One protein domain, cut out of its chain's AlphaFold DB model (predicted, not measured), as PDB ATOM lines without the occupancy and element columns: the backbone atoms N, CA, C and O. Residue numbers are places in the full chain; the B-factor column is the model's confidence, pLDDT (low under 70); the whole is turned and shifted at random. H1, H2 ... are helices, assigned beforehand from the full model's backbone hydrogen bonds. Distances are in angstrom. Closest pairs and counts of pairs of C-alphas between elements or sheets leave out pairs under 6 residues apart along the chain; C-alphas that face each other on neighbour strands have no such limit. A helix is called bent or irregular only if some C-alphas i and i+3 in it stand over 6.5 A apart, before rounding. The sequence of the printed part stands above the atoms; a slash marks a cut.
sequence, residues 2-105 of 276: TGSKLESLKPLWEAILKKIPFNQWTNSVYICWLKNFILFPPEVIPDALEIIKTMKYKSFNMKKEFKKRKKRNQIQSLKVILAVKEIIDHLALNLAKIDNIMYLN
ATOM      1  N   THR A   2      16.641  48.635 -30.261       49.19
ATOM      2  CA  THR A   2      18.105  48.772 -30.106       49.19
ATOM      3  C   THR A   2      18.857  47.889 -31.112       49.19
ATOM      4  O   THR A   2      18.318  46.869 -31.549       49.19
ATOM      5  N   GLY A   3      20.103  48.242 -31.458       54.84
ATOM      6  CA  GLY A   3      20.925  47.503 -32.435       54.84
ATOM      7  C   GLY A   3      21.091  46.007 -32.120       54.84
ATOM      8  O   GLY A   3      20.973  45.176 -33.015       54.84
ATOM      9  N   SER A   4      21.203  45.640 -30.839       62.75
ATOM     10  CA  SER A   4      21.331  44.240 -30.399       62.75
ATOM     11  C   SER A   4      20.090  43.378 -30.666       62.75
ATOM     12  O   SER A   4      20.199  42.177 -30.913       62.75
ATOM     13  N   LYS A   5      18.891  43.977 -30.648       62.84
ATOM     14  CA  LYS A   5      17.623  43.266 -30.883       62.84
ATOM     15  C   LYS A   5      17.373  43.017 -32.373       62.84
ATOM     16  O   LYS A   5      16.645  42.096 -32.727       62.84
ATOM     17  N   LEU A   6      17.967  43.830 -33.246       63.50
ATOM     18  CA  LEU A   6      17.946  43.630 -34.697       63.50
ATOM     19  C   LEU A   6      18.904  42.510 -35.114       63.50
ATOM     20  O   LEU A   6      18.518  41.636 -35.891       63.50
ATOM     21  N   GLU A   7      20.106  42.468 -34.536       72.69
ATOM     22  CA  GLU A   7      21.072  41.390 -34.788       72.69
ATOM     23  C   GLU A   7      20.524  40.014 -34.399       72.69
ATOM     24  O   GLU A   7      20.671  39.053 -35.156       72.69
ATOM     25  N   SER A   8      19.800  39.918 -33.278       76.50
ATOM     26  CA  SER A   8      19.202  38.654 -32.834       76.50
ATOM     27  C   SER A   8      18.098  38.116 -33.749       76.50
ATOM     28  O   SER A   8      17.692  36.970 -33.569       76.50
ATOM     29  N   LEU A   9      17.592  38.927 -34.686       83.50
ATOM     30  CA  LEU A   9      16.546  38.555 -35.647       83.50
ATOM     31  C   LEU A   9      17.096  38.262 -37.049       83.50
ATOM     32  O   LEU A   9      16.388  37.687 -37.879       83.50
ATOM     33  N   LYS A  10      18.352  38.639 -37.316       85.94
ATOM     34  CA  LYS A  10      18.981  38.574 -38.639       85.94
ATOM     35  C   LYS A  10      18.851  37.204 -39.326       85.94
ATOM     36  O   LYS A  10      18.426  37.198 -40.480       85.94
ATOM     37  N   PRO A  11      19.112  36.053 -38.663       90.62
ATOM     38  CA  PRO A  11      19.022  34.750 -39.329       90.62
ATOM     39  C   PRO A  11      17.632  34.474 -39.907       90.62
ATOM     40  O   PRO A  11      17.500  34.015 -41.040       90.62
ATOM     41  N   LEU A  12      16.586  34.781 -39.137       88.06
ATOM     42  CA  LEU A  12      15.211  34.565 -39.566       88.06
ATOM     43  C   LEU A  12      14.815  35.531 -40.685       88.06
ATOM     44  O   LEU A  12      14.208  35.101 -41.665       88.06
ATOM     45  N   TRP A  13      15.204  36.802 -40.581       84.56
ATOM     46  CA  TRP A  13      14.913  37.778 -41.628       84.56
ATOM     47  C   TRP A  13      15.537  37.410 -42.968       84.56
ATOM     48  O   TRP A  13      14.855  37.457 -43.989       84.56
ATOM     49  N   GLU A  14      16.795  36.983 -42.972       88.00
ATOM     50  CA  GLU A  14      17.462  36.538 -44.194       88.00
ATOM     51  C   GLU A  14      16.774  35.319 -44.816       88.00
ATOM     52  O   GLU A  14      16.618  35.264 -46.037       88.00
ATOM     53  N   ALA A  15      16.329  34.359 -43.999       89.44
ATOM     54  CA  ALA A  15      15.627  33.172 -44.483       89.44
ATOM     55  C   ALA A  15      14.274  33.517 -45.121       89.44
ATOM     56  O   ALA A  15      13.954  33.018 -46.201       89.44
ATOM     57  N   ILE A  16      13.509  34.408 -44.490       84.75
ATOM     58  CA  ILE A  16      12.227  34.898 -45.007       84.75
ATOM     59  C   ILE A  16      12.423  35.671 -46.313       84.75
ATOM     60  O   ILE A  16      11.727  35.405 -47.289       84.75
ATOM     61  N   LEU A  17      13.376  36.611 -46.350       83.62
ATOM     62  CA  LEU A  17      13.668  37.432 -47.532       83.62
ATOM     63  C   LEU A  17      14.057  36.574 -48.738       83.62
ATOM     64  O   LEU A  17      13.615  36.826 -49.857       83.62
ATOM     65  N   LYS A  18      14.848  35.527 -48.495       88.12
ATOM     66  CA  LYS A  18      15.244  34.537 -49.504       88.12
ATOM     67  C   LYS A  18      14.142  33.522 -49.824       88.12
ATOM     68  O   LYS A  18      14.377  32.628 -50.631       88.12
ATOM     69  N   LYS A  19      12.960  33.640 -49.205       86.06
ATOM     70  CA  LYS A  19      11.822  32.720 -49.345       86.06
ATOM     71  C   LYS A  19      12.209  31.259 -49.103       86.06
ATOM     72  O   LYS A  19      11.710  30.363 -49.778       86.06
ATOM     73  N   ILE A  20      13.110  31.017 -48.147       88.50
ATOM     74  CA  ILE A  20      13.534  29.661 -47.799       88.50
ATOM     75  C   ILE A  20      12.325  28.931 -47.192       88.50
ATOM     76  O   ILE A  20      11.794  29.396 -46.174       88.50
ATOM     77  N   PRO A  21      11.886  27.799 -47.772       88.38
ATOM     78  CA  PRO A  21      10.815  26.981 -47.215       88.38
ATOM     79  C   PRO A  21      11.087  26.599 -45.756       88.38
ATOM     80  O   PRO A  21      12.228  26.308 -45.396       88.38
ATOM     81  N   PHE A  22      10.041  26.544 -44.921       89.81
ATOM     82  CA  PHE A  22      10.177  26.258 -43.485       89.81
ATOM     83  C   PHE A  22      11.010  24.999 -43.204       89.81
ATOM     84  O   PHE A  22      11.906  25.030 -42.373       89.81
ATOM     85  N   ASN A  23      10.779  23.909 -43.944       89.44
ATOM     86  CA  ASN A  23      11.496  22.638 -43.786       89.44
ATOM     87  C   ASN A  23      12.987  22.689 -44.174       89.44
ATOM     88  O   ASN A  23      13.709  21.733 -43.902       89.44
ATOM     89  N   GLN A  24      13.441  23.770 -44.808       91.44
ATOM     90  CA  GLN A  24      14.833  24.002 -45.198       91.44
ATOM     91  C   GLN A  24      15.537  25.015 -44.284       91.44
ATOM     92  O   GLN A  24      16.696  25.359 -44.516       91.44
ATOM     93  N   TRP A  25      14.867  25.509 -43.241       93.31
ATOM     94  CA  TRP A  25      15.490  26.399 -42.269       93.31
ATOM     95  C   TRP A  25      16.627  25.698 -41.522       93.31
ATOM     96  O   TRP A  25      16.558  24.518 -41.174       93.31
ATOM     97  N   THR A  26      17.693  26.449 -41.250       94.88
ATOM     98  CA  THR A  26      18.810  25.974 -40.430       94.88
ATOM     99  C   THR A  26      18.441  26.011 -38.942       94.88
ATOM    100  O   THR A  26      17.510  26.707 -38.529       94.88
ATOM    101  N   ASN A  27      19.209  25.318 -38.090       93.94
ATOM    102  CA  ASN A  27      19.003  25.380 -36.634       93.94
ATOM    103  C   ASN A  27      19.053  26.824 -36.101       93.94
ATOM    104  O   ASN A  27      18.271  27.163 -35.217       93.94
ATOM    105  N   SER A  28      19.931  27.682 -36.636       94.50
ATOM    106  CA  SER A  28      20.018  29.082 -36.204       94.50
ATOM    107  C   SER A  28      18.741  29.863 -36.518       94.50
ATOM    108  O   SER A  28      18.288  30.649 -35.687       94.50
ATOM    109  N   VAL A  29      18.117  29.601 -37.669       93.94
ATOM    110  CA  VAL A  29      16.834  30.197 -38.060       93.94
ATOM    111  C   VAL A  29      15.706  29.704 -37.150       93.94
ATOM    112  O   VAL A  29      14.974  30.527 -36.600       93.94
ATOM    113  N   TYR A  30      15.601  28.391 -36.911       94.25
ATOM    114  CA  TYR A  30      14.589  27.844 -35.999       94.25
ATOM    115  C   TYR A  30      14.730  28.394 -34.576       94.25
ATOM    116  O   TYR A  30      13.740  28.810 -33.981       94.25
ATOM    117  N   ILE A  31      15.949  28.436 -34.030       94.44
ATOM    118  CA  ILE A  31      16.213  28.976 -32.687       94.44
ATOM    119  C   ILE A  31      15.826  30.456 -32.625       94.44
ATOM    120  O   ILE A  31      15.159  30.878 -31.681       94.44
ATOM    121  N   CYS A  32      16.202  31.235 -33.642       92.19
ATOM    122  CA  CYS A  32      15.838  32.645 -33.749       92.19
ATOM    123  C   CYS A  32      14.313  32.837 -33.736       92.19
ATOM    124  O   CYS A  32      13.806  33.685 -32.997       92.19
ATOM    125  N   TRP A  33      13.578  32.035 -34.506       91.31
ATOM    126  CA  TRP A  33      12.117  32.065 -34.554       91.31
ATOM    127  C   TRP A  33      11.472  31.680 -33.215       91.31
ATOM    128  O   TRP A  33      10.687  32.452 -32.658       91.31
ATOM    129  N   LEU A  34      11.849  30.529 -32.651       92.81
ATOM    130  CA  LEU A  34      11.308  30.024 -31.384       92.81
ATOM    131  C   LEU A  34      11.544  31.004 -30.229       92.81
ATOM    132  O   LEU A  34      10.638  31.266 -29.436       92.81
ATOM    133  N   LYS A  35      12.742  31.585 -30.153       91.69
ATOM    134  CA  LYS A  35      13.111  32.523 -29.089       91.69
ATOM    135  C   LYS A  35      12.385  33.859 -29.220       91.69
ATOM    136  O   LYS A  35      11.861  34.360 -28.234       91.69
ATOM    137  N   ASN A  36      12.377  34.456 -30.410       86.62
ATOM    138  CA  ASN A  36      11.964  35.854 -30.553       86.62
ATOM    139  C   ASN A  36      10.486  36.036 -30.916       86.62
ATOM    140  O   ASN A  36       9.920  37.074 -30.588       86.62
ATOM    141  N   PHE A  37       9.867  35.056 -31.578       85.31
ATOM    142  CA  PHE A  37       8.477  35.158 -32.040       85.31
ATOM    143  C   PHE A  37       7.537  34.270 -31.234       85.31
ATOM    144  O   PHE A  37       6.426  34.670 -30.906       85.31
ATOM    145  N   ILE A  38       7.982  33.066 -30.867       90.00
ATOM    146  CA  ILE A  38       7.174  32.146 -30.047       90.00
ATOM    147  C   ILE A  38       7.378  32.404 -28.545       90.00
ATOM    148  O   ILE A  38       6.529  32.041 -27.718       90.00
ATOM    149  N   LEU A  39       8.470  33.105 -28.214       91.81
ATOM    150  CA  LEU A  39       8.904  33.447 -26.862       91.81
ATOM    151  C   LEU A  39       9.143  32.201 -26.009       91.81
ATOM    152  O   LEU A  39       8.715  32.128 -24.859       91.81
ATOM    153  N   PHE A  40       9.790  31.189 -26.584       93.25
ATOM    154  CA  PHE A  40      10.243  30.052 -25.798       93.25
ATOM    155  C   PHE A  40      11.476  30.396 -24.972       93.25
ATOM    156  O   PHE A  40      12.429  30.978 -25.506       93.25
ATOM    157  N   PRO A  41      11.479  30.016 -23.684       94.00
ATOM    158  CA  PRO A  41      12.658  30.165 -22.862       94.00
ATOM    159  C   PRO A  41      13.727  29.146 -23.308       94.00
ATOM    160  O   PRO A  41      13.377  28.103 -23.881       94.00
ATOM    161  N   PRO A  42      15.026  29.436 -23.102       94.69
ATOM    162  CA  PRO A  42      16.126  28.634 -23.644       94.69
ATOM    163  C   PRO A  42      16.039  27.139 -23.324       94.69
ATOM    164  O   PRO A  42      16.361  26.315 -24.176       94.69
ATOM    165  N   GLU A  43      15.551  26.785 -22.140       94.12
ATOM    166  CA  GLU A  43      15.412  25.410 -21.666       94.12
ATOM    167  C   GLU A  43      14.345  24.589 -22.410       94.12
ATOM    168  O   GLU A  43      14.404  23.365 -22.389       94.12
ATOM    169  N   VAL A  44      13.395  25.230 -23.100       94.19
ATOM    170  CA  VAL A  44      12.339  24.554 -23.886       94.19
ATOM    171  C   VAL A  44      12.725  24.415 -25.366       94.19
ATOM    172  O   VAL A  44      12.164  23.592 -26.090       94.19
ATOM    173  N   ILE A  45      13.697  25.201 -25.843       95.62
ATOM    174  CA  ILE A  45      14.094  25.230 -27.259       95.62
ATOM    175  C   ILE A  45      14.589  23.863 -27.778       95.62
ATOM    176  O   ILE A  45      14.172  23.499 -28.880       95.62
ATOM    177  N   PRO A  46      15.424  23.085 -27.059       94.62
ATOM    178  CA  PRO A  46      15.879  21.778 -27.540       94.62
ATOM    179  C   PRO A  46      14.729  20.814 -27.860       94.62
ATOM    180  O   PRO A  46      14.678  20.271 -28.966       94.62
ATOM    181  N   ASP A  47      13.758  20.688 -26.952       89.88
ATOM    182  CA  ASP A  47      12.569  19.846 -27.138       89.88
ATOM    183  C   ASP A  47      11.718  20.334 -28.320       89.88
ATOM    184  O   ASP A  47      11.214  19.541 -29.119       89.88
ATOM    185  N   ALA A  48      11.574  21.653 -28.471       92.12
ATOM    186  CA  ALA A  48      10.857  22.244 -29.596       92.12
ATOM    187  C   ALA A  48      11.532  21.931 -30.941       92.12
ATOM    188  O   ALA A  48      10.849  21.598 -31.912       92.12
ATOM    189  N   LEU A  49      12.866  21.983 -31.006       93.50
ATOM    190  CA  LEU A  49      13.625  21.608 -32.200       93.50
ATOM    191  C   LEU A  49      13.472  20.123 -32.531       93.50
ATOM    192  O   LEU A  49      13.363  19.778 -33.708       93.50
ATOM    193  N   GLU A  50      13.449  19.243 -31.529       89.56
ATOM    194  CA  GLU A  50      13.204  17.813 -31.738       89.56
ATOM    195  C   GLU A  50      11.817  17.573 -32.354       89.56
ATOM    196  O   GLU A  50      11.687  16.828 -33.328       89.56
ATOM    197  N   ILE A  51      10.784  18.262 -31.858       88.31
ATOM    198  CA  ILE A  51       9.419  18.188 -32.406       88.31
ATOM    199  C   ILE A  51       9.383  18.656 -33.867       88.31
ATOM    200  O   ILE A  51       8.760  17.999 -34.707       88.31
ATOM    201  N   ILE A  52      10.060  19.764 -34.186       89.94
ATOM    202  CA  ILE A  52      10.146  20.291 -35.556       89.94
ATOM    203  C   ILE A  52      10.844  19.282 -36.476       89.94
ATOM    204  O   ILE A  52      10.306  18.946 -37.529       89.94
ATOM    205  N   LYS A  53      12.005  18.752 -36.069       86.12
ATOM    206  CA  LYS A  53      12.808  17.806 -36.868       86.12
ATOM    207  C   LYS A  53      12.097  16.481 -37.109       86.12
ATOM    208  O   LYS A  53      12.180  15.927 -38.199       86.12
ATOM    209  N   THR A  54      11.388  15.977 -36.103       79.44
ATOM    210  CA  THR A  54      10.659  14.704 -36.194       79.44
ATOM    211  C   THR A  54       9.300  14.838 -36.889       79.44
ATOM    212  O   THR A  54       8.589  13.841 -37.009       79.44
ATOM    213  N   MET A  55       8.942  16.050 -37.349       63.38
ATOM    214  CA  MET A  55       7.750  16.411 -38.131       63.38
ATOM    215  C   MET A  55       6.515  15.548 -37.847       63.38
ATOM    216  O   MET A  55       5.871  15.001 -38.741       63.38
ATOM    217  N   LYS A  56       6.118  15.501 -36.574       61.91
ATOM    218  CA  LYS A  56       4.833  14.922 -36.169       61.91
ATOM    219  C   LYS A  56       3.666  15.907 -36.263       61.91
ATOM    220  O   LYS A  56       2.601  15.571 -35.779       61.91
ATOM    221  N   TYR A  57       3.795  17.103 -36.853       65.38
ATOM    222  CA  TYR A  57       2.692  18.083 -36.816       65.38
ATOM    223  C   TYR A  57       1.483  17.677 -37.679       65.38
ATOM    224  O   TYR A  57       0.350  17.872 -37.249       65.38
ATOM    225  N   LYS A  58       1.688  17.045 -38.851       59.69
ATOM    226  CA  LYS A  58       0.583  16.538 -39.698       59.69
ATOM    227  C   LYS A  58      -0.157  15.351 -39.071       59.69
ATOM    228  O   LYS A  58      -1.318  15.119 -39.380       59.69
ATOM    229  N   SER A  59       0.518  14.600 -38.204       61.34
ATOM    230  CA  SER A  59      -0.013  13.418 -37.516       61.34
ATOM    231  C   SER A  59      -0.220  13.644 -36.014       61.34
ATOM    232  O   SER A  59      -0.490  12.687 -35.282       61.34
ATOM    233  N   PHE A  60      -0.103  14.892 -35.536       63.06
ATOM    234  CA  PHE A  60      -0.168  15.190 -34.112       63.06
ATOM    235  C   PHE A  60      -1.588  14.986 -33.617       63.06
ATOM    236  O   PHE A  60      -2.497  15.771 -33.881       63.06
ATOM    237  N   ASN A  61      -1.776  13.912 -32.866       66.06
ATOM    238  CA  ASN A  61      -3.030  13.646 -32.202       66.06
ATOM    239  C   ASN A  61      -2.911  14.106 -30.751       66.06
ATOM    240  O   ASN A  61      -2.272  13.423 -29.945       66.06
ATOM    241  N   MET A  62      -3.568  15.229 -30.428       63.91
ATOM    242  CA  MET A  62      -3.628  15.759 -29.064       63.91
ATOM    243  C   MET A  62      -3.968  14.647 -28.062       63.91
ATOM    244  O   MET A  62      -3.176  14.339 -27.183       63.91
ATOM    245  N   LYS A  63      -5.071  13.917 -28.243       65.81
ATOM    246  CA  LYS A  63      -5.506  12.885 -27.282       65.81
ATOM    247  C   LYS A  63      -4.467  11.777 -27.029       65.81
ATOM    248  O   LYS A  63      -4.453  11.210 -25.936       65.81
ATOM    249  N   LYS A  64      -3.614  11.443 -28.006       67.06
ATOM    250  CA  LYS A  64      -2.565  10.413 -27.866       67.06
ATOM    251  C   LYS A  64      -1.296  10.953 -27.206       67.06
ATOM    252  O   LYS A  64      -0.767  10.315 -26.296       67.06
ATOM    253  N   GLU A  65      -0.809  12.108 -27.644       63.44
ATOM    254  CA  GLU A  65       0.430  12.708 -27.126       63.44
ATOM    255  C   GLU A  65       0.231  13.282 -25.709       63.44
ATOM    256  O   GLU A  65       1.124  13.202 -24.861       63.44
ATOM    257  N   PHE A  66      -0.995  13.711 -25.389       64.62
ATOM    258  CA  PHE A  66      -1.404  14.148 -24.052       64.62
ATOM    259  C   PHE A  66      -1.520  13.026 -23.003       64.62
ATOM    260  O   PHE A  66      -1.819  13.287 -21.841       64.62
ATOM    261  N   LYS A  67      -1.273  11.761 -23.352       63.56
ATOM    262  CA  LYS A  67      -1.231  10.674 -22.355       63.56
ATOM    263  C   LYS A  67       0.184  10.287 -21.926       63.56
ATOM    264  O   LYS A  67       0.334   9.648 -20.892       63.56
ATOM    265  N   LYS A  68       1.217  10.651 -22.694       69.81
ATOM    266  CA  LYS A  68       2.579  10.104 -22.529       69.81
ATOM    267  C   LYS A  68       3.566  11.028 -21.813       69.81
ATOM    268  O   LYS A  68       4.580  10.560 -21.312       69.81
ATOM    269  N   ARG A  69       3.304  12.337 -21.788       75.69
ATOM    270  CA  ARG A  69       4.204  13.361 -21.218       75.69
ATOM    271  C   ARG A  69       3.628  13.959 -19.928       75.69
ATOM    272  O   ARG A  69       2.468  13.725 -19.614       75.69
ATOM    273  N   LYS A  70       4.386  14.773 -19.185       85.00
ATOM    274  CA  LYS A  70       3.810  15.634 -18.127       85.00
ATOM    275  C   LYS A  70       2.906  16.704 -18.757       85.00
ATOM    276  O   LYS A  70       3.234  17.184 -19.837       85.00
ATOM    277  N   LYS A  71       1.828  17.126 -18.077       84.69
ATOM    278  CA  LYS A  71       0.853  18.122 -18.592       84.69
ATOM    279  C   LYS A  71       1.512  19.373 -19.186       84.69
ATOM    280  O   LYS A  71       1.198  19.745 -20.310       84.69
ATOM    281  N   ARG A  72       2.481  19.959 -18.470       88.38
ATOM    282  CA  ARG A  72       3.288  21.096 -18.946       88.38
ATOM    283  C   ARG A  72       3.892  20.826 -20.327       88.38
ATOM    284  O   ARG A  72       3.648  21.573 -21.265       88.38
ATOM    285  N   ASN A  73       4.609  19.716 -20.465       87.00
ATOM    286  CA  ASN A  73       5.298  19.352 -21.701       87.00
ATOM    287  C   ASN A  73       4.309  19.081 -22.846       87.00
ATOM    288  O   ASN A  73       4.643  19.306 -24.006       87.00
ATOM    289  N   GLN A  74       3.093  18.611 -22.550       88.06
ATOM    290  CA  GLN A  74       2.047  18.402 -23.558       88.06
ATOM    291  C   GLN A  74       1.572  19.733 -24.149       88.06
ATOM    292  O   GLN A  74       1.536  19.878 -25.369       88.06
ATOM    293  N   ILE A  75       1.292  20.721 -23.294       91.31
ATOM    294  CA  ILE A  75       0.885  22.066 -23.723       91.31
ATOM    295  C   ILE A  75       2.018  22.779 -24.466       91.31
ATOM    296  O   ILE A  75       1.794  23.348 -25.530       91.31
ATOM    297  N   GLN A  76       3.254  22.674 -23.981       91.88
ATOM    298  CA  GLN A  76       4.414  23.238 -24.675       91.88
ATOM    299  C   GLN A  76       4.630  22.587 -26.052       91.88
ATOM    300  O   GLN A  76       4.925  23.284 -27.021       91.88
ATOM    301  N   SER A  77       4.402  21.272 -26.171       89.50
ATOM    302  CA  SER A  77       4.442  20.569 -27.463       89.50
ATOM    303  C   SER A  77       3.347  21.070 -28.408       89.50
ATOM    304  O   SER A  77       3.618  21.326 -29.581       89.50
ATOM    305  N   LEU A  78       2.124  21.262 -27.898       89.31
ATOM    306  CA  LEU A  78       1.014  21.827 -28.665       89.31
ATOM    307  C   LEU A  78       1.350  23.230 -29.182       89.31
ATOM    308  O   LEU A  78       1.122  23.507 -30.359       89.31
ATOM    309  N   LYS A  79       1.948  24.088 -28.348       92.44
ATOM    310  CA  LYS A  79       2.383  25.425 -28.765       92.44
ATOM    311  C   LYS A  79       3.328  25.380 -29.959       92.44
ATOM    312  O   LYS A  79       3.124  26.135 -30.904       92.44
ATOM    313  N   VAL A  80       4.326  24.487 -29.941       91.31
ATOM    314  CA  VAL A  80       5.259  24.319 -31.073       91.31
ATOM    315  C   VAL A  80       4.476  23.999 -32.341       91.31
ATOM    316  O   VAL A  80       4.700  24.593 -33.386       91.31
ATOM    317  N   ILE A  81       3.531  23.072 -32.245       89.88
ATOM    318  CA  ILE A  81       2.811  22.526 -33.396       89.88
ATOM    319  C   ILE A  81       1.861  23.549 -34.005       89.88
ATOM    320  O   ILE A  81       1.827  23.699 -35.226       89.88
ATOM    321  N   LEU A  82       1.139  24.291 -33.166       89.38
ATOM    322  CA  LEU A  82       0.279  25.377 -33.624       89.38
ATOM    323  C   LEU A  82       1.101  26.521 -34.224       89.38
ATOM    324  O   LEU A  82       0.726  27.053 -35.264       89.38
ATOM    325  N   ALA A  83       2.250  26.850 -33.628       90.00
ATOM    326  CA  ALA A  83       3.172  27.838 -34.177       90.00
ATOM    327  C   ALA A  83       3.745  27.412 -35.540       90.00
ATOM    328  O   ALA A  83       3.832  28.234 -36.447       90.00
ATOM    329  N   VAL A  84       4.109  26.134 -35.702       89.75
ATOM    330  CA  VAL A  84       4.593  25.576 -36.976       89.75
ATOM    331  C   VAL A  84       3.505  25.642 -38.047       89.75
ATOM    332  O   VAL A  84       3.787  26.038 -39.174       89.75
ATOM    333  N   LYS A  85       2.262  25.284 -37.702       86.56
ATOM    334  CA  LYS A  85       1.128  25.403 -38.624       86.56
ATOM    335  C   LYS A  85       0.958  26.852 -39.083       86.56
ATOM    336  O   LYS A  85       0.944  27.110 -40.280       86.56
ATOM    337  N   GLU A  86       0.926  27.781 -38.133       86.12
ATOM    338  CA  GLU A  86       0.771  29.207 -38.411       86.12
ATOM    339  C   GLU A  86       1.883  29.731 -39.334       86.12
ATOM    340  O   GLU A  86       1.584  30.289 -40.386       86.12
ATOM    341  N   ILE A  87       3.165  29.507 -39.020       85.69
ATOM    342  CA  ILE A  87       4.259  30.025 -39.863       85.69
ATOM    343  C   ILE A  87       4.255  29.411 -41.270       85.69
ATOM    344  O   ILE A  87       4.543  30.119 -42.232       85.69
ATOM    345  N   ILE A  88       3.903  28.131 -41.424       85.62
ATOM    346  CA  ILE A  88       3.796  27.490 -42.743       85.62
ATOM    347  C   ILE A  88       2.665  28.121 -43.554       85.62
ATOM    348  O   ILE A  88       2.891  28.485 -44.710       85.62
ATOM    349  N   ASP A  89       1.486  28.291 -42.952       81.94
ATOM    350  CA  ASP A  89       0.331  28.917 -43.603       81.94
ATOM    351  C   ASP A  89       0.684  30.350 -44.047       81.94
ATOM    352  O   ASP A  89       0.416  30.749 -45.182       81.94
ATOM    353  N   HIS A  90       1.394  31.108 -43.206       79.00
ATOM    354  CA  HIS A  90       1.848  32.459 -43.541       79.00
ATOM    355  C   HIS A  90       2.901  32.508 -44.656       79.00
ATOM    356  O   HIS A  90       2.826  33.384 -45.520       79.00
ATOM    357  N   LEU A  91       3.869  31.586 -44.666       80.62
ATOM    358  CA  LEU A  91       4.867  31.496 -45.739       80.62
ATOM    359  C   LEU A  91       4.227  31.078 -47.072       80.62
ATOM    360  O   LEU A  91       4.647  31.559 -48.123       80.62
ATOM    361  N   ALA A  92       3.198  30.225 -47.042       77.50
ATOM    362  CA  ALA A  92       2.477  29.773 -48.233       77.50
ATOM    363  C   ALA A  92       1.656  30.892 -48.892       77.50
ATOM    364  O   ALA A  92       1.584  30.965 -50.118       77.50
ATOM    365  N   LEU A  93       1.081  31.796 -48.094       72.50
ATOM    366  CA  LEU A  93       0.287  32.925 -48.591       72.50
ATOM    367  C   LEU A  93       1.119  34.000 -49.316       72.50
ATOM    368  O   LEU A  93       0.537  34.958 -49.820       72.50
ATOM    369  N   ASN A  94       2.455  33.861 -49.396       63.19
ATOM    370  CA  ASN A  94       3.354  34.779 -50.113       63.19
ATOM    371  C   ASN A  94       3.090  36.260 -49.772       63.19
ATOM    372  O   ASN A  94       3.225  37.139 -50.626       63.19
ATOM    373  N   LEU A  95       2.674  36.542 -48.530       57.38
ATOM    374  CA  LEU A  95       2.256  37.878 -48.119       57.38
ATOM    375  C   LEU A  95       3.431  38.835 -48.328       57.38
ATOM    376  O   LEU A  95       4.430  38.778 -47.617       57.38
ATOM    377  N   ALA A  96       3.298  39.714 -49.322       50.31
ATOM    378  CA  ALA A  96       4.337  40.605 -49.837       50.31
ATOM    379  C   ALA A  96       4.836  41.666 -48.831       50.31
ATOM    380  O   ALA A  96       5.520  42.610 -49.215       50.31
ATOM    381  N   LYS A  97       4.501  41.536 -47.545       54.16
ATOM    382  CA  LYS A  97       4.888  42.463 -46.487       54.16
ATOM    383  C   LYS A  97       5.541  41.701 -45.344       54.16
ATOM    384  O   LYS A  97       4.878  41.000 -44.586       54.16
ATOM    385  N   ILE A  98       6.845  41.913 -45.204       51.31
ATOM    386  CA  ILE A  98       7.664  41.557 -44.036       51.31
ATOM    387  C   ILE A  98       7.009  42.066 -42.739       51.31
ATOM    388  O   ILE A  98       7.071  41.390 -41.713       51.31
ATOM    389  N   ASP A  99       6.285  43.189 -42.813       53.03
ATOM    390  CA  ASP A  99       5.487  43.738 -41.713       53.03
ATOM    391  C   ASP A  99       4.500  42.711 -41.145       53.03
ATOM    392  O   ASP A  99       4.385  42.592 -39.927       53.03
ATOM    393  N   ASN A 100       3.871  41.874 -41.984       54.25
ATOM    394  CA  ASN A 100       2.932  40.837 -41.534       54.25
ATOM    395  C   ASN A 100       3.608  39.743 -40.693       54.25
ATOM    396  O   ASN A 100       2.952  39.101 -39.878       54.25
ATOM    397  N   ILE A 101       4.921  39.553 -40.834       52.81
ATOM    398  CA  ILE A 101       5.689  38.644 -39.978       52.81
ATOM    399  C   ILE A 101       6.074  39.326 -38.656       52.81
ATOM    400  O   ILE A 101       6.198  38.658 -37.635       52.81
ATOM    401  N   MET A 102       6.169  40.656 -38.596       51.19
ATOM    402  CA  MET A 102       6.141  41.344 -37.297       51.19
ATOM    403  C   MET A 102       4.749  41.252 -36.644       51.19
ATOM    404  O   MET A 102       4.687  41.113 -35.425       51.19
ATOM    405  N   TYR A 103       3.658  41.218 -37.422       51.53
ATOM    406  CA  TYR A 103       2.302  40.901 -36.931       51.53
ATOM    407  C   TYR A 103       2.111  39.423 -36.526       51.53
ATOM    408  O   TYR A 103       1.225  39.134 -35.726       51.53
ATOM    409  N   LEU A 104       2.960  38.491 -36.990       51.84
ATOM    410  CA  LEU A 104       3.009  37.098 -36.497       51.84
ATOM    411  C   LEU A 104       3.414  37.002 -35.023       51.84
ATOM    412  O   LEU A 104       3.181  35.978 -34.378       51.84
ATOM    413  N   ASN A 105       3.958  38.078 -34.452       53.84
ATOM    414  CA  ASN A 105       3.811  38.315 -33.029       53.84
ATOM    415  C   ASN A 105       2.338  38.662 -32.769       53.84
ATOM    416  O   ASN A 105       2.019  39.816 -32.486       53.84
TER     417      ASN A 105
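This is residues 2 to 105 of the 276 residues of the protein "Liprin-alpha-1 (Trinotate prediction)" of Henneguya salminicola (UniProt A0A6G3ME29). One long helix, H6, runs along one side of the domain, and three shorter helices, H4, H3 and H2, make a row beside it, each crossing the next. H4 crosses H6 and packs on it, while H3 and H2 continue the row beyond that contact; the short H1 and H5 lie towards opposite ends of the whole, and after H6 the backbone folds back into the short H7. The printed part has 104 residues with seven named helices, H1 to H7 in order along the chain, and no named strand, so that its class is all helix. It is compact, with a radius of gyration of the C-alphas of 14.2 A, and it spans 42 by 29 by 22 A along its three main axes.

The longest helix is H6, residues 71 to 92, which measures 31.9 A from C-alpha 71 at (0.853, 18.122, -18.592) to C-alpha 92 at (2.477, 29.773, -48.233). H4 holds residues 42 to 53 and is 17.4 A long; it is irregular, but only just, with C-alphas 43 and 46 at 6.9 A from each other. H3, residues 27 to 36, is 14.0 A long, and H2, residues 10 to 17, is 10.4 A long. The three remaining helices are short: H1 is residues 3 to 7, H5 is residues 62 to 65, and H7 is residues 99 to 103. H1 begins with C-alpha 3 at (20.925, 47.503, -32.435), and H7 ends with C-alpha 103 at (2.302, 40.901, -36.931). None of the helices is bent.

H6 touches H4, and the closest C-alphas of the two, those of Ala 48 and Val 80, are 6.2 A apart. H4 touches H6 with residues 48 to 52 alone, and H6 touches H4 with residues 77 to 84 alone. The two run the same way at a steep tilt of 59 degrees. H4 also touches H3, where the closest C-alphas are those of Leu 34 and Ile 45, at 6.9 A; these helices run opposite ways at a steep tilt of 52 degrees. H3 in turn touches H2, with the C-alphas of Leu 12 and Val 29 the closest at 4.9 A, and their lines are about perpendicular, at 79 degrees. The packing is mostly crossed: of these three touching pairs 0 are at a shallow tilt. H3 and H6 are near each other, with 5 pairs of C-alphas within 10 A. H2 and H6 are only just apart, their closest C-alphas being 8.1 A from each other. H5 and H6 are close but not clearly touching; their closest C-alphas, those of Glu 65 and Gln 74, are 6.9 A apart. H1 and H2 meet only through their link. H7 and H6 are only just apart, at 8.1 A, and H7 is also apart from H2 and H3. In H1, H2, H3, H6 and H7 every O i to N i+4 pair is within hydrogen-bond range; in H4 6 of 8 are, and H5 is too short for such a pair.

The two C-alphas farthest apart, those of Gly 3 and Lys 67, are 44.1 A from each other, and the first and last printed C-alphas, of Thr 2 and Asn 105, are 18.0 A apart. The printed part has no cut and no long link. The links H1 to H2, H3 to H4 and H5 to H6 are tight, and the other three are short. The mean pLDDT of the printed part is 79.7; it is under 70 for 31 residues, namely 2 to 6, 55 to 68 and 94 to 105.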